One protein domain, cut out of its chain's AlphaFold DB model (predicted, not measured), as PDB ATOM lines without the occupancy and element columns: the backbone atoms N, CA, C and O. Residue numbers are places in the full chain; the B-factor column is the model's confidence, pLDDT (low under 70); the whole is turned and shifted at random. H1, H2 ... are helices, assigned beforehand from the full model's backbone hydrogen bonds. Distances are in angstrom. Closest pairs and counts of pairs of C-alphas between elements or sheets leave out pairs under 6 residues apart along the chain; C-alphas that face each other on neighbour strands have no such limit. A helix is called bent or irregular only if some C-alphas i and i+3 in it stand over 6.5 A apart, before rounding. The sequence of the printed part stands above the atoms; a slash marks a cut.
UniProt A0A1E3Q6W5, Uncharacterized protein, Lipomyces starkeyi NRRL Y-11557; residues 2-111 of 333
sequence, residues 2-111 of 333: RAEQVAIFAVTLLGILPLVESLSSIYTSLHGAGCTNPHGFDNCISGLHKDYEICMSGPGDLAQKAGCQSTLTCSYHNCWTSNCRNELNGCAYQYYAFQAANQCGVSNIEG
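This is residues 2 to 111 of the 333 residues of an uncharacterized protein of Lipomyces starkeyi NRRL Y-11557 (UniProt A0A1E3Q6W5). A long helical hairpin of H4 and H5 makes the body; H6 crosses H5 on the side away from H4, and H5 lies in the middle of these three. The first part of the printed chain, H1, H2 and H3, is strung as an arc along the hairpin: H1 meets one end of H5, H2 touches no helix, and H3 meets the first residues of H6. The printed part has 110 residues with six named helices, H1 to H6 in order, and no named strand; its class is all helix. It is compact, with a radius of gyration of the C-alphas of 14.1 A, and the C-alphas span 39 by 29 by 26 A.

H1, residues 3 to 14, touches H5, residues 62 to 83, with residues 62 to 69 of H5 alone; the closest C-alphas, of Ala 10 and Ala 66, are 5.4 A apart. Their lines are only just about perpendicular, at 72 degrees. H1 and H2, residues 17 to 20, meet only through their link. H2 is close to but not clearly touching H3, residues 25 to 28, with the closest C-alphas, of Val 20 and Thr 28, 7.5 A apart. H3 touches residues 91 to 95 alone of H6, residues 91 to 104; the closest C-alphas, of Tyr 27 and Ala 92, are 4.5 A apart. H4, residues 38 to 57, and H5 form a helical hairpin: they touch at a shallow tilt of 6 degrees, opposite ways, and the closest C-alphas, of Phe 41 and Asn 83, are 5.3 A apart. H5 is the hub, touching H1, H4 and H6. Residues 70 to 80 of H5 alone touch H6, at a steep tilt of 51 degrees, opposite ways, with the closest C-alphas, of Cys 74 and Ala 100, 5.1 A apart. H4 and H6 are apart. The helix packing is only just mostly crossed, with 1 of 3 touching pairs that have a tilt being shallow. Every O i to N i+4 pair is within hydrogen-bond range in H4, H5 and H6, and 7 of 8 are in H1; H2 and H3 are too short for such a pair.

H1 begins at C-alpha 3, (-51.785, 1.430, 2.151), and is 17.4 A long. H2 is neither bent nor irregular, but only just: C-alphas 17 and 20 are 6.2 A apart. H3 measures 5.2 A. H4 is 28.6 A long from C-alpha 38, (-15.721, -13.189, 3.529), and H5 is 31.8 A long. H6 is 19.4 A long and ends at C-alpha 104, (-38.279, -4.548, 7.349).

The two C-alphas farthest apart, of Glu 4 and Thr 36, are 40.7 A apart. The printed part has no cut and no long link. Mean pLDDT of the printed part is 74.5, and residues 2 to 31 are under 70.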
ATOM      1  N   ARG A   2     -50.992   1.595   6.947       28.38
ATOM      2  CA  ARG A   2     -52.036   1.951   5.965       28.38
ATOM      3  C   ARG A   2     -51.442   1.910   4.551       28.38
ATOM      4  O   ARG A   2     -50.268   2.213   4.389       28.38
ATOM      5  N   ALA A   3     -52.236   1.549   3.544       26.02
ATOM      6  CA  ALA A   3     -51.785   1.430   2.151       26.02
ATOM      7  C   ALA A   3     -51.164   2.731   1.586       26.02
ATOM      8  O   ALA A   3     -50.286   2.666   0.734       26.02
ATOM      9  N   GLU A   4     -51.544   3.895   2.120       28.94
ATOM     10  CA  GLU A   4     -50.949   5.197   1.772       28.94
ATOM     11  C   GLU A   4     -49.510   5.367   2.278       28.94
ATOM     12  O   GLU A   4     -48.684   5.948   1.585       28.94
ATOM     13  N   GLN A   5     -49.170   4.784   3.433       34.12
ATOM     14  CA  GLN A   5     -47.797   4.785   3.951       34.12
ATOM     15  C   GLN A   5     -46.890   3.969   3.017       34.12
ATOM     16  O   GLN A   5     -45.822   4.421   2.625       34.12
ATOM     17  N   VAL A   6     -47.361   2.809   2.548       31.88
ATOM     18  CA  VAL A   6     -46.616   1.952   1.609       31.88
ATOM     19  C   VAL A   6     -46.366   2.651   0.266       31.88
ATOM     20  O   VAL A   6     -45.307   2.458  -0.322       31.88
ATOM     21  N   ALA A   7     -47.293   3.490  -0.205       27.59
ATOM     22  CA  ALA A   7     -47.135   4.238  -1.453       27.59
ATOM     23  C   ALA A   7     -46.091   5.363  -1.342       27.59
ATOM     24  O   ALA A   7     -45.264   5.507  -2.238       27.59
ATOM     25  N   ILE A   8     -46.074   6.104  -0.229       37.19
ATOM     26  CA  ILE A   8     -45.065   7.146   0.031       37.19
ATOM     27  C   ILE A   8     -43.675   6.507   0.191       37.19
ATOM     28  O   ILE A   8     -42.719   6.960  -0.438       37.19
ATOM     29  N   PHE A   9     -43.579   5.381   0.912       39.34
ATOM     30  CA  PHE A   9     -42.332   4.621   1.072       39.34
ATOM     31  C   PHE A   9     -41.832   3.970  -0.238       39.34
ATOM     32  O   PHE A   9     -40.628   3.945  -0.507       39.34
ATOM     33  N   ALA A  10     -42.732   3.470  -1.091       31.39
ATOM     34  CA  ALA A  10     -42.381   2.887  -2.392       31.39
ATOM     35  C   ALA A  10     -41.884   3.939  -3.400       31.39
ATOM     36  O   ALA A  10     -41.023   3.649  -4.232       31.39
ATOM     37  N   VAL A  11     -42.395   5.167  -3.305       33.88
ATOM     38  CA  VAL A  11     -42.028   6.295  -4.170       33.88
ATOM     39  C   VAL A  11     -40.704   6.941  -3.718       33.88
ATOM     40  O   VAL A  11     -39.867   7.248  -4.569       33.88
ATOM     41  N   THR A  12     -40.400   6.971  -2.410       44.53
ATOM     42  CA  THR A  12     -39.040   7.279  -1.904       44.53
ATOM     43  C   THR A  12     -37.959   6.325  -2.411       44.53
ATOM     44  O   THR A  12     -36.810   6.727  -2.531       44.53
ATOM     45  N   LEU A  13     -38.305   5.086  -2.765       41.41
ATOM     46  CA  LEU A  13     -37.338   4.059  -3.163       41.41
ATOM     47  C   LEU A  13     -36.841   4.178  -4.614       41.41
ATOM     48  O   LEU A  13     -35.695   3.836  -4.898       41.41
ATOM     49  N   LEU A  14     -37.687   4.625  -5.547       35.69
ATOM     50  CA  LEU A  14     -37.349   4.640  -6.980       35.69
ATOM     51  C   LEU A  14     -36.515   5.853  -7.398       35.69
ATOM     52  O   LEU A  14     -35.761   5.754  -8.363       35.69
ATOM     53  N   GLY A  15     -36.592   6.954  -6.646       34.84
ATOM     54  CA  GLY A  15     -35.703   8.105  -6.824       34.84
ATOM     55  C   GLY A  15     -34.248   7.813  -6.442       34.84
ATOM     56  O   GLY A  15     -33.354   8.444  -6.983       34.84
ATOM     57  N   ILE A  16     -34.001   6.820  -5.575       39.00
ATOM     58  CA  ILE A  16     -32.668   6.477  -5.039       39.00
ATOM     59  C   ILE A  16     -31.835   5.625  -6.015       39.00
ATOM     60  O   ILE A  16     -30.615   5.573  -5.898       39.00
ATOM     61  N   LEU A  17     -32.446   4.979  -7.014       35.31
ATOM     62  CA  LEU A  17     -31.741   4.043  -7.906       35.31
ATOM     63  C   LEU A  17     -30.601   4.657  -8.748       35.31
ATOM     64  O   LEU A  17     -29.550   4.022  -8.807       35.31
ATOM     65  N   PRO A  18     -30.724   5.854  -9.357       29.48
ATOM     66  CA  PRO A  18     -29.585   6.498 -10.021       29.48
ATOM     67  C   PRO A  18     -28.596   7.182  -9.052       29.48
ATOM     68  O   PRO A  18     -27.540   7.627  -9.486       29.48
ATOM     69  N   LEU A  19     -28.897   7.245  -7.748       34.75
ATOM     70  CA  LEU A  19     -28.126   7.984  -6.731       34.75
ATOM     71  C   LEU A  19     -27.080   7.133  -5.992       34.75
ATOM     72  O   LEU A  19     -26.318   7.628  -5.165       34.75
ATOM     73  N   VAL A  20     -27.024   5.831  -6.280       36.28
ATOM     74  CA  VAL A  20     -26.082   4.893  -5.643       36.28
ATOM     75  C   VAL A  20     -24.703   4.904  -6.328       36.28
ATOM     76  O   VAL A  20     -23.756   4.305  -5.819       36.28
ATOM     77  N   GLU A  21     -24.558   5.589  -7.465       30.84
ATOM     78  CA  GLU A  21     -23.301   5.625  -8.229       30.84
ATOM     79  C   GLU A  21     -22.304   6.690  -7.729       30.84
ATOM     80  O   GLU A  21     -21.101   6.552  -7.962       30.84
ATOM     81  N   SER A  22     -22.768   7.718  -7.008       34.09
ATOM     82  CA  SER A  22     -21.946   8.847  -6.538       34.09
ATOM     83  C   SER A  22     -21.613   8.814  -5.041       34.09
ATOM     84  O   SER A  22     -20.565   9.327  -4.633       34.09
ATOM     85  N   LEU A  23     -22.392   8.099  -4.216       40.81
ATOM     86  CA  LEU A  23     -21.922   7.664  -2.900       40.81
ATOM     87  C   LEU A  23     -20.750   6.712  -3.130       40.81
ATOM     88  O   LEU A  23     -20.941   5.552  -3.487       40.81
ATOM     89  N   SER A  24     -19.538   7.254  -2.973       39.56
ATOM     90  CA  SER A  24     -18.251   6.594  -3.206       39.56
ATOM     91  C   SER A  24     -18.282   5.095  -2.898       39.56
ATOM     92  O   SER A  24     -18.936   4.674  -1.943       39.56
ATOM     93  N   SER A  25     -17.484   4.301  -3.622       47.38
ATOM     94  CA  SER A  25     -17.307   2.855  -3.381       47.38
ATOM     95  C   SER A  25     -17.112   2.452  -1.903       47.38
ATOM     96  O   SER A  25     -17.223   1.291  -1.567       47.38
ATOM     97  N   ILE A  26     -16.863   3.383  -0.984       46.19
ATOM     98  CA  ILE A  26     -16.779   3.177   0.463       46.19
ATOM     99  C   ILE A  26     -18.144   2.840   1.110       46.19
ATOM    100  O   ILE A  26     -18.173   2.057   2.060       46.19
ATOM    101  N   TYR A  27     -19.269   3.383   0.624       47.28
ATOM    102  CA  TYR A  27     -20.612   3.104   1.180       47.28
ATOM    103  C   TYR A  27     -21.298   1.899   0.537       47.28
ATOM    104  O   TYR A  27     -22.181   1.296   1.140       47.28
ATOM    105  N   THR A  28     -20.888   1.552  -0.680       49.59
ATOM    106  CA  THR A  28     -21.558   0.567  -1.537       49.59
ATOM    107  C   THR A  28     -20.648  -0.592  -1.937       49.59
ATOM    108  O   THR A  28     -21.112  -1.525  -2.590       49.59
ATOM    109  N   SER A  29     -19.364  -0.594  -1.539       55.34
ATOM    110  CA  SER A  29     -18.491  -1.758  -1.747       55.34
ATOM    111  C   SER A  29     -18.987  -2.921  -0.899       55.34
ATOM    112  O   SER A  29     -18.730  -3.040   0.297       55.34
ATOM    113  N   LEU A  30     -19.719  -3.792  -1.579       63.19
ATOM    114  CA  LEU A  30     -20.314  -5.017  -1.080       63.19
ATOM    115  C   LEU A  30     -19.344  -6.185  -1.264       63.19
ATOM    116  O   LEU A  30     -19.653  -7.154  -1.949       63.19
ATOM    117  N   HIS A  31     -18.147  -6.076  -0.694       66.00
ATOM    118  CA  HIS A  31     -17.208  -7.196  -0.641       66.00
ATOM    119  C   HIS A  31     -17.032  -7.664   0.795       66.00
ATOM    120  O   HIS A  31     -16.886  -6.858   1.709       66.00
ATOM    121  N   GLY A  32     -16.942  -8.978   0.980       72.12
ATOM    122  CA  GLY A  32     -16.692  -9.608   2.272       72.12
ATOM    123  C   GLY A  32     -15.287  -9.359   2.823       72.12
ATOM    124  O   GLY A  32     -14.926  -9.911   3.862       72.12
ATOM    125  N   ALA A  33     -14.461  -8.561   2.142       74.44
ATOM    126  CA  ALA A  33     -13.122  -8.216   2.593       74.44
ATOM    127  C   ALA A  33     -13.190  -7.496   3.949       74.44
ATOM    128  O   ALA A  33     -13.714  -6.395   4.057       74.44
ATOM    129  N   GLY A  34     -12.641  -8.130   4.985       79.56
ATOM    130  CA  GLY A  34     -12.710  -7.641   6.364       79.56
ATOM    131  C   GLY A  34     -13.688  -8.426   7.230       79.56
ATOM    132  O   GLY A  34     -13.446  -8.545   8.423       79.56
ATOM    133  N   CYS A  35     -14.704  -9.066   6.653       88.81
ATOM    134  CA  CYS A  35     -15.664  -9.874   7.396       88.81
ATOM    135  C   CYS A  35     -15.039 -11.118   8.042       88.81
ATOM    136  O   CYS A  35     -14.071 -11.693   7.546       88.81
ATOM    137  N   THR A  36     -15.658 -11.597   9.119       92.38
ATOM    138  CA  THR A  36     -15.343 -12.881   9.762       92.38
ATOM    139  C   THR A  36     -15.492 -14.074   8.816       92.38
ATOM    140  O   THR A  36     -14.731 -15.031   8.929       92.38
ATOM    141  N   ASN A  37     -16.436 -14.015   7.872       93.62
ATOM    142  CA  ASN A  37     -16.625 -15.013   6.823       93.62
ATOM    143  C   ASN A  37     -16.784 -14.335   5.446       93.62
ATOM    144  O   ASN A  37     -17.910 -14.198   4.964       93.62
ATOM    145  N   PRO A  38     -15.677 -13.913   4.801       91.94
ATOM    146  CA  PRO A  38     -15.721 -13.189   3.529       91.94
ATOM    147  C   PRO A  38     -16.447 -13.966   2.430       91.94
ATOM    148  O   PRO A  38     -17.358 -13.446   1.799       91.94
ATOM    149  N   HIS A  39     -16.117 -15.250   2.265       92.94
ATOM    150  CA  HIS A  39     -16.744 -16.099   1.252       92.94
ATOM    151  C   HIS A  39     -18.230 -16.340   1.522       92.94
ATOM    152  O   HIS A  39     -19.022 -16.361   0.585       92.94
ATOM    153  N   GLY A  40     -18.622 -16.530   2.785       93.75
ATOM    154  CA  GLY A  40     -20.035 -16.648   3.142       93.75
ATOM    155  C   GLY A  40     -20.807 -15.374   2.834       93.75
ATOM    156  O   GLY A  40     -21.909 -15.453   2.298       93.75
ATOM    157  N   PHE A  41     -20.208 -14.213   3.101       92.75
ATOM    158  CA  PHE A  41     -20.795 -12.928   2.753       92.75
ATOM    159  C   PHE A  41     -20.955 -12.757   1.238       92.75
ATOM    160  O   PHE A  41     -22.070 -12.527   0.776       92.75
ATOM    161  N   ASP A  42     -19.885 -12.955   0.466       90.81
ATOM    162  CA  ASP A  42     -19.904 -12.809  -0.996       90.81
ATOM    163  C   ASP A  42     -20.916 -13.767  -1.645       90.81
ATOM    164  O   ASP A  42     -21.675 -13.379  -2.535       90.81
ATOM    165  N   ASN A  43     -20.982 -15.014  -1.164       92.62
ATOM    166  CA  ASN A  43     -21.967 -15.991  -1.628       92.62
ATOM    167  C   ASN A  43     -23.401 -15.562  -1.290       92.62
ATOM    168  O   ASN A  43     -24.290 -15.721  -2.126       92.62
ATOM    169  N   CYS A  44     -23.622 -15.014  -0.091       94.56
ATOM    170  CA  CYS A  44     -24.919 -14.496   0.339       94.56
ATOM    171  C   CYS A  44     -25.367 -13.358  -0.586       94.56
ATOM    172  O   CYS A  44     -26.419 -13.457  -1.213       94.56
ATOM    173  N   ILE A  45     -24.523 -12.339  -0.776       90.94
ATOM    174  CA  ILE A  45     -24.826 -11.185  -1.634       90.94
ATOM    175  C   ILE A  45     -25.038 -11.591  -3.095       90.94
ATOM    176  O   ILE A  45     -25.977 -11.123  -3.737       90.94
ATOM    177  N   SER A  46     -24.203 -12.483  -3.634       89.62
ATOM    178  CA  SER A  46     -24.350 -12.952  -5.015       89.62
ATOM    179  C   SER A  46     -25.674 -13.685  -5.245       89.62
ATOM    180  O   SER A  46     -26.270 -13.536  -6.313       89.62
ATOM    181  N   GLY A  47     -26.144 -14.463  -4.262       91.25
ATOM    182  CA  GLY A  47     -27.470 -15.080  -4.302       91.25
ATOM    183  C   GLY A  47     -28.579 -14.031  -4.349       91.25
ATOM    184  O   GLY A  47     -29.411 -14.062  -5.251       91.25
ATOM    185  N   LEU A  48     -28.517 -13.042  -3.456       91.56
ATOM    186  CA  LEU A  48     -29.522 -11.980  -3.378       91.56
ATOM    187  C   LEU A  48     -29.622 -11.133  -4.644       91.56
ATOM    188  O   LEU A  48     -30.727 -10.802  -5.062       91.56
ATOM    189  N   HIS A  49     -28.495 -10.790  -5.274       88.25
ATOM    190  CA  HIS A  49     -28.526 -10.050  -6.536       88.25
ATOM    191  C   HIS A  49     -29.219 -10.835  -7.648       88.25
ATOM    192  O   HIS A  49     -30.017 -10.258  -8.381       88.25
ATOM    193  N   LYS A  50     -28.980 -12.149  -7.742       90.56
ATOM    194  CA  LYS A  50     -29.677 -12.998  -8.719       90.56
ATOM    195  C   LYS A  50     -31.179 -13.021  -8.456       90.56
ATOM    196  O   LYS A  50     -31.957 -12.844  -9.388       90.56
ATOM    197  N   ASP A  51     -31.582 -13.190  -7.199       91.00
ATOM    198  CA  ASP A  51     -32.997 -13.199  -6.821       91.00
ATOM    199  C   ASP A  51     -33.663 -11.845  -7.108       91.00
ATOM    200  O   ASP A  51     -34.781 -11.791  -7.621       91.00
ATOM    201  N   TYR A  52     -32.956 -10.742  -6.851       90.00
ATOM    202  CA  TYR A  52     -33.417  -9.394  -7.170       90.00
ATOM    203  C   TYR A  52     -33.562  -9.161  -8.678       90.00
ATOM    204  O   TYR A  52     -34.600  -8.665  -9.111       90.00
ATOM    205  N   GLU A  53     -32.577  -9.547  -9.494       89.81
ATOM    206  CA  GLU A  53     -32.651  -9.440 -10.959       89.81
ATOM    207  C   GLU A  53     -33.834 -10.239 -11.525       89.81
ATOM    208  O   GLU A  53     -34.571  -9.752 -12.389       89.81
ATOM    209  N   ILE A  54     -34.072 -11.445 -11.000       93.38
ATOM    210  CA  ILE A  54     -35.242 -12.261 -11.348       93.38
ATOM    211  C   ILE A  54     -36.533 -11.530 -10.952       93.38
ATOM    212  O   ILE A  54     -37.459 -11.431 -11.756       93.38
ATOM    213  N   CYS A  55     -36.590 -10.970  -9.743       90.69
ATOM    214  CA  CYS A  55     -37.758 -10.246  -9.244       90.69
ATOM    215  C   CYS A  55     -38.066  -8.987 -10.078       90.69
ATOM    216  O   CYS A  55     -39.224  -8.736 -10.420       90.69
ATOM    217  N   MET A  56     -37.033  -8.227 -10.457       89.69
ATOM    218  CA  MET A  56     -37.148  -6.974 -11.212       89.69
ATOM    219  C   MET A  56     -37.452  -7.163 -12.700       89.69
ATOM    220  O   MET A  56     -38.034  -6.268 -13.316       89.69
ATOM    221  N   SER A  57     -37.051  -8.294 -13.284       91.88
ATOM    222  CA  SER A  57     -37.291  -8.612 -14.701       91.88
ATOM    223  C   SER A  57     -38.672  -9.216 -14.974       91.88
ATOM    224  O   SER A  57     -39.100  -9.269 -16.128       91.88
ATOM    225  N   GLY A  58     -39.387  -9.650 -13.933       88.19
ATOM    226  CA  GLY A  58     -40.752 -10.154 -14.055       88.19
ATOM    227  C   GLY A  58     -41.764  -9.069 -14.463       88.19
ATOM    228  O   GLY A  58     -41.543  -7.879 -14.215       88.19
ATOM    229  N   PRO A  59     -42.908  -9.449 -15.067       84.88
ATOM    230  CA  PRO A  59     -44.017  -8.525 -15.262       84.88
ATOM    231  C   PRO A  59     -44.574  -8.150 -13.886       84.88
ATOM    232  O   PRO A  59     -45.174  -8.980 -13.210       84.88
ATOM    233  N   GLY A  60     -44.329  -6.916 -13.459       85.81
ATOM    234  CA  GLY A  60     -44.717  -6.425 -12.143       85.81
ATOM    235  C   GLY A  60     -45.023  -4.939 -12.167       85.81
ATOM    236  O   GLY A  60     -44.421  -4.177 -12.932       85.81
ATOM    237  N   ASP A  61     -45.974  -4.539 -11.330       87.56
ATOM    238  CA  ASP A  61     -46.292  -3.138 -11.094       87.56
ATOM    239  C   ASP A  61     -45.242  -2.470 -10.186       87.56
ATOM    240  O   ASP A  61     -44.216  -3.050  -9.809       87.56
ATOM    241  N   LEU A  62     -45.482  -1.201  -9.855       80.56
ATOM    242  CA  LEU A  62     -44.596  -0.428  -8.989       80.56
ATOM    243  C   LEU A  62     -44.449  -1.056  -7.597       80.56
ATOM    244  O   LEU A  62     -43.359  -1.047  -7.027       80.56
ATOM    245  N   ALA A  63     -45.540  -1.615  -7.067       81.88
ATOM    246  CA  ALA A  63     -45.578  -2.199  -5.737       81.88
ATOM    247  C   ALA A  63     -44.726  -3.471  -5.671       81.88
ATOM    248  O   ALA A  63     -43.951  -3.640  -4.730       81.88
ATOM    249  N   GLN A  64     -44.791  -4.324  -6.697       87.75
ATOM    250  CA  GLN A  64     -43.928  -5.499  -6.795       87.75
ATOM    251  C   GLN A  64     -42.448  -5.105  -6.822       87.75
ATOM    252  O   GLN A  64     -41.659  -5.659  -6.060       87.75
ATOM    253  N   LYS A  65     -42.063  -4.131  -7.655       83.12
ATOM    254  CA  LYS A  65     -40.663  -3.681  -7.756       83.12
ATOM    255  C   LYS A  65     -40.150  -3.088  -6.441       83.12
ATOM    256  O   LYS A  65     -39.036  -3.401  -6.022       83.12
ATOM    257  N   ALA A  66     -40.976  -2.308  -5.744       78.56
ATOM    258  CA  ALA A  66     -40.658  -1.819  -4.403       78.56
ATOM    259  C   ALA A  66     -40.493  -2.971  -3.390       78.56
ATOM    260  O   ALA A  66     -39.579  -2.949  -2.562       78.56
ATOM    261  N   GLY A  67     -41.321  -4.015  -3.493       84.12
ATOM    262  CA  GLY A  67     -41.193  -5.243  -2.706       84.12
ATOM    263  C   GLY A  67     -39.890  -6.006  -2.976       84.12
ATOM    264  O   GLY A  67     -39.238  -6.452  -2.028       84.12
ATOM    265  N   CYS A  68     -39.461  -6.101  -4.241       86.50
ATOM    266  CA  CYS A  68     -38.174  -6.695  -4.625       86.50
ATOM    267  C   CYS A  68     -37.005  -5.964  -3.952       86.50
ATOM    268  O   CYS A  68     -36.149  -6.590  -3.326       86.50
ATOM    269  N   GLN A  69     -36.996  -4.632  -4.035       81.62
ATOM    270  CA  GLN A  69     -35.952  -3.795  -3.446       81.62
ATOM    271  C   GLN A  69     -35.942  -3.869  -1.910       81.62
ATOM    272  O   GLN A  69     -34.875  -3.929  -1.294       81.62
ATOM    273  N   SER A  70     -37.124  -3.908  -1.290       83.38
ATOM    274  CA  SER A  70     -37.246  -4.063   0.163       83.38
ATOM    275  C   SER A  70     -36.683  -5.411   0.613       83.38
ATOM    276  O   SER A  70     -35.860  -5.477   1.521       83.38
ATOM    277  N   THR A  71     -37.039  -6.490  -0.091       89.06
ATOM    278  CA  THR A  71     -36.539  -7.846   0.191       89.06
ATOM    279  C   THR A  71     -35.021  -7.929   0.056       89.06
ATOM    280  O   THR A  71     -34.358  -8.512   0.920       89.06
ATOM    281  N   LEU A  72     -34.462  -7.314  -0.990       87.19
ATOM    282  CA  LEU A  72     -33.019  -7.220  -1.196       87.19
ATOM    283  C   LEU A  72     -32.341  -6.538   0.000       87.19
ATOM    284  O   LEU A  72     -31.405  -7.088   0.576       87.19
ATOM    285  N   THR A  73     -32.853  -5.381   0.419       84.12
ATOM    286  CA  THR A  73     -32.324  -4.598   1.546       84.12
ATOM    287  C   THR A  73     -32.375  -5.372   2.867       84.12
ATOM    288  O   THR A  73     -31.363  -5.463   3.568       84.12
ATOM    289  N   CYS A  74     -33.517  -5.986   3.195       88.75
ATOM    290  CA  CYS A  74     -33.656  -6.813   4.398       88.75
ATOM    291  C   CYS A  74     -32.654  -7.970   4.401       88.75
ATOM    292  O   CYS A  74     -32.051  -8.307   5.421       88.75
ATOM    293  N   SER A  75     -32.455  -8.581   3.236       91.56
ATOM    294  CA  SER A  75     -31.566  -9.725   3.101       91.56
ATOM    295  C   SER A  75     -30.092  -9.321   3.155       91.56
ATOM    296  O   SER A  75     -29.295 -10.041   3.754       91.56
ATOM    297  N   TYR A  76     -29.726  -8.143   2.636       89.25
ATOM    298  CA  TYR A  76     -28.392  -7.557   2.806       89.25
ATOM    299  C   TYR A  76     -28.013  -7.440   4.278       89.25
ATOM    300  O   TYR A  76     -26.939  -7.892   4.686       89.25
ATOM    301  N   HIS A  77     -28.919  -6.879   5.079       89.81
ATOM    302  CA  HIS A  77     -28.737  -6.765   6.517       89.81
ATOM    303  C   HIS A  77     -28.488  -8.141   7.167       89.81
ATOM    304  O   HIS A  77     -27.526  -8.302   7.921       89.81
ATOM    305  N   ASN A  78     -29.280  -9.157   6.808       91.69
ATOM    306  CA  ASN A  78     -29.108 -10.525   7.310       91.69
ATOM    307  C   ASN A  78     -27.761 -11.148   6.902       91.69
ATOM    308  O   ASN A  78     -27.125 -11.843   7.700       91.69
ATOM    309  N   CYS A  79     -27.287 -10.888   5.680       93.38
ATOM    310  CA  CYS A  79     -25.973 -11.348   5.236       93.38
ATOM    311  C   CYS A  79     -24.846 -10.734   6.079       93.38
ATOM    312  O   CYS A  79     -23.921 -11.457   6.467       93.38
ATOM    313  N   TRP A  80     -24.935  -9.438   6.403       92.19
ATOM    314  CA  TRP A  80     -23.967  -8.745   7.262       92.19
ATOM    315  C   TRP A  80     -23.952  -9.310   8.680       92.19
ATOM    316  O   TRP A  80     -22.896  -9.697   9.177       92.19
ATOM    317  N   THR A  81     -25.110  -9.407   9.332       91.88
ATOM    318  CA  THR A  81     -25.194  -9.881  10.725       91.88
ATOM    319  C   THR A  81     -24.800 -11.350  10.884       91.88
ATOM    320  O   THR A  81     -24.384 -11.763  11.969       91.88
ATOM    321  N   SER A  82     -24.872 -12.133   9.802       94.12
ATOM    322  CA  SER A  82     -24.464 -13.542   9.787       94.12
ATOM    323  C   SER A  82     -22.979 -13.749   9.477       94.12
ATOM    324  O   SER A  82     -22.369 -14.666  10.020       94.12
ATOM    325  N   ASN A  83     -22.378 -12.923   8.612       94.25
ATOM    326  CA  ASN A  83     -21.029 -13.180   8.081       94.25
ATOM    327  C   ASN A  83     -19.987 -12.105   8.435       94.25
ATOM    328  O   ASN A  83     -18.786 -12.388   8.415       94.25
ATOM    329  N   CYS A  84     -20.421 -10.899   8.802       92.19
ATOM    330  CA  CYS A  84     -19.604  -9.688   8.934       92.19
ATOM    331  C   CYS A  84     -19.774  -8.986  10.291       92.19
ATOM    332  O   CYS A  84     -19.691  -7.762  10.378       92.19
ATOM    333  N   ARG A  85     -19.985  -9.738  11.380       91.12
ATOM    334  CA  ARG A  85     -20.210  -9.172  12.729       91.12
ATOM    335  C   ARG A  85     -19.091  -8.258  13.237       91.12
ATOM    336  O   ARG A  85     -19.324  -7.405  14.082       91.12
ATOM    337  N   ASN A  86     -17.869  -8.425  12.748       90.06
ATOM    338  CA  ASN A  86     -16.744  -7.576  13.130       90.06
ATOM    339  C   ASN A  86     -16.672  -6.251  12.352       90.06
ATOM    340  O   ASN A  86     -15.820  -5.428  12.672       90.06
ATOM    341  N   GLU A  87     -17.525  -6.065  11.345       88.75
ATOM    342  CA  GLU A  87     -17.570  -4.872  10.496       88.75
ATOM    343  C   GLU A  87     -18.870  -4.077  10.691       88.75
ATOM    344  O   GLU A  87     -19.111  -3.139   9.948       88.75
ATOM    345  N   LEU A  88     -19.705  -4.377  11.698       91.50
ATOM    346  CA  LEU A  88     -21.002  -3.694  11.883       91.50
ATOM    347  C   LEU A  88     -20.872  -2.176  12.088       91.50
ATOM    348  O   LEU A  88     -21.807  -1.436  11.831       91.50
ATOM    349  N   ASN A  89     -19.708  -1.659  12.480       89.50
ATOM    350  CA  ASN A  89     -19.512  -0.206  12.542       89.50
ATOM    351  C   ASN A  89     -19.339   0.442  11.158       89.50
ATOM    352  O   ASN A  89     -19.462   1.659  11.035       89.50
ATOM    353  N   GLY A  90     -19.021  -0.354  10.136       84.19
ATOM    354  CA  GLY A  90     -18.658   0.089   8.798       84.19
ATOM    355  C   GLY A  90     -19.773   0.847   8.086       84.19
ATOM    356  O   GLY A  90     -20.961   0.605   8.286       84.19
ATOM    357  N   CYS A  91     -19.372   1.756   7.202       79.88
ATOM    358  CA  CYS A  91     -20.276   2.670   6.505       79.88
ATOM    359  C   CYS A  91     -21.406   1.987   5.751       79.88
ATOM    360  O   CYS A  91     -22.567   2.375   5.880       79.88
ATOM    361  N   ALA A  92     -21.058   0.944   5.005       80.06
ATOM    362  CA  ALA A  92     -22.030   0.163   4.270       80.06
ATOM    363  C   ALA A  92     -23.026  -0.538   5.217       80.06
ATOM    364  O   ALA A  92     -24.218  -0.543   4.916       80.06
ATOM    365  N   TYR A  93     -22.597  -1.033   6.394       87.25
ATOM    366  CA  TYR A  93     -23.531  -1.632   7.357       87.25
ATOM    367  C   TYR A  93     -24.564  -0.614   7.770       87.25
ATOM    368  O   TYR A  93     -25.750  -0.895   7.738       87.25
ATOM    369  N   GLN A  94     -24.085   0.552   8.206       86.31
ATOM    370  CA  GLN A  94     -24.902   1.557   8.857       86.31
ATOM    371  C   GLN A  94     -26.002   2.030   7.906       86.31
ATOM    372  O   GLN A  94     -27.148   2.170   8.318       86.31
ATOM    373  N   TYR A  95     -25.680   2.154   6.617       81.31
ATOM    374  CA  TYR A  95     -26.668   2.405   5.575       81.31
ATOM    375  C   TYR A  95     -27.705   1.272   5.458       81.31
ATOM    376  O   TYR A  95     -28.901   1.517   5.601       81.31
ATOM    377  N   TYR A  96     -27.283   0.020   5.247       82.31
ATOM    378  CA  TYR A  96     -28.229  -1.096   5.081       82.31
ATOM    379  C   TYR A  96     -29.019  -1.426   6.353       82.31
ATOM    380  O   TYR A  96     -30.164  -1.855   6.261       82.31
ATOM    381  N   ALA A  97     -28.437  -1.216   7.532       89.00
ATOM    382  CA  ALA A  97     -29.092  -1.352   8.824       89.00
ATOM    383  C   ALA A  97     -30.211  -0.319   8.973       89.00
ATOM    384  O   ALA A  97     -31.342  -0.701   9.257       89.00
ATOM    385  N   PHE A  98     -29.942   0.957   8.687       84.94
ATOM    386  CA  PHE A  98     -30.981   1.986   8.666       84.94
ATOM    387  C   PHE A  98     -32.116   1.629   7.697       84.94
ATOM    388  O   PHE A  98     -33.295   1.683   8.051       84.94
ATOM    389  N   GLN A  99     -31.772   1.214   6.477       81.88
ATOM    390  CA  GLN A  99     -32.775   0.843   5.482       81.88
ATOM    391  C   GLN A  99     -33.583  -0.382   5.931       81.88
ATOM    392  O   GLN A  99     -34.802  -0.409   5.763       81.88
ATOM    393  N   ALA A 100     -32.945  -1.363   6.574       87.19
ATOM    394  CA  ALA A 100     -33.628  -2.521   7.133       87.19
ATOM    395  C   ALA A 100     -34.551  -2.160   8.308       87.19
ATOM    396  O   ALA A 100     -35.643  -2.719   8.415       87.19
ATOM    397  N   ALA A 101     -34.171  -1.202   9.159       87.88
ATOM    398  CA  ALA A 101     -35.041  -0.726  10.233       87.88
ATOM    399  C   ALA A 101     -36.353  -0.162   9.672       87.88
ATOM    400  O   ALA A 101     -37.438  -0.530  10.126       87.88
ATOM    401  N   ASN A 102     -36.252   0.666   8.630       81.62
ATOM    402  CA  ASN A 102     -37.404   1.343   8.039       81.62
ATOM    403  C   ASN A 102     -38.246   0.438   7.125       81.62
ATOM    404  O   ASN A 102     -39.468   0.538   7.129       81.62
ATOM    405  N   GLN A 103     -37.623  -0.457   6.354       82.88
ATOM    406  CA  GLN A 103     -38.333  -1.272   5.355       82.88
ATOM    407  C   GLN A 103     -38.792  -2.627   5.898       82.88
ATOM    408  O   GLN A 103     -39.806  -3.164   5.458       82.88
ATOM    409  N   CYS A 104     -38.055  -3.189   6.854       85.38
ATOM    410  CA  CYS A 104     -38.279  -4.548   7.349       85.38
ATOM    411  C   CYS A 104     -38.936  -4.563   8.735       85.38
ATOM    412  O   CYS A 104     -39.239  -5.635   9.255       85.38
ATOM    413  N   GLY A 105     -39.129  -3.393   9.358       84.81
ATOM    414  CA  GLY A 105     -39.670  -3.277  10.714       84.81
ATOM    415  C   GLY A 105     -38.763  -3.893  11.782       84.81
ATOM    416  O   GLY A 105     -39.243  -4.304  12.840       84.81
ATOM    417  N   VAL A 106     -37.460  -4.006  11.504       84.00
ATOM    418  CA  VAL A 106     -36.490  -4.544  12.461       84.00
ATOM    419  C   VAL A 106     -36.145  -3.447  13.461       84.00
ATOM    420  O   VAL A 106     -35.644  -2.389  13.097       84.00
ATOM    421  N   SER A 107     -36.404  -3.707  14.739       86.81
ATOM    422  CA  SER A 107     -35.986  -2.835  15.840       86.81
ATOM    423  C   SER A 107     -34.738  -3.397  16.523       86.81
ATOM    424  O   SER A 107     -34.493  -4.602  16.470       86.81
ATOM    425  N   ASN A 108     -33.967  -2.532  17.190       87.12
ATOM    426  CA  ASN A 108     -32.755  -2.899  17.940       87.12
ATOM    427  C   ASN A 108     -31.695  -3.612  17.082       87.12
ATOM    428  O   ASN A 108     -31.207  -4.687  17.435       87.12
ATOM    429  N   ILE A 109     -31.356  -3.016  15.938       91.81
ATOM    430  CA  ILE A 109     -30.350  -3.568  15.034       91.81
ATOM    431  C   ILE A 109     -28.965  -3.549  15.696       91.81
ATOM    432  O   ILE A 109     -28.478  -2.515  16.146       91.81
ATOM    433  N   GLU A 110     -28.317  -4.713  15.746       92.44
ATOM    434  CA  GLU A 110     -27.006  -4.880  16.373       92.44
ATOM    435  C   GLU A 110     -25.951  -3.952  15.754       92.44
ATOM    436  O   GLU A 110     -25.691  -4.003  14.561       92.44
ATOM    437  N   GLY A 111     -25.295  -3.129  16.574       90.06
ATOM    438  CA  GLY A 111     -24.256  -2.215  16.096       90.06
ATOM    439  C   GLY A 111     -24.783  -0.985  15.347       90.06
ATOM    440  O   GLY A 111     -23.972  -0.242  14.801       90.06
TER     441      GLY A 111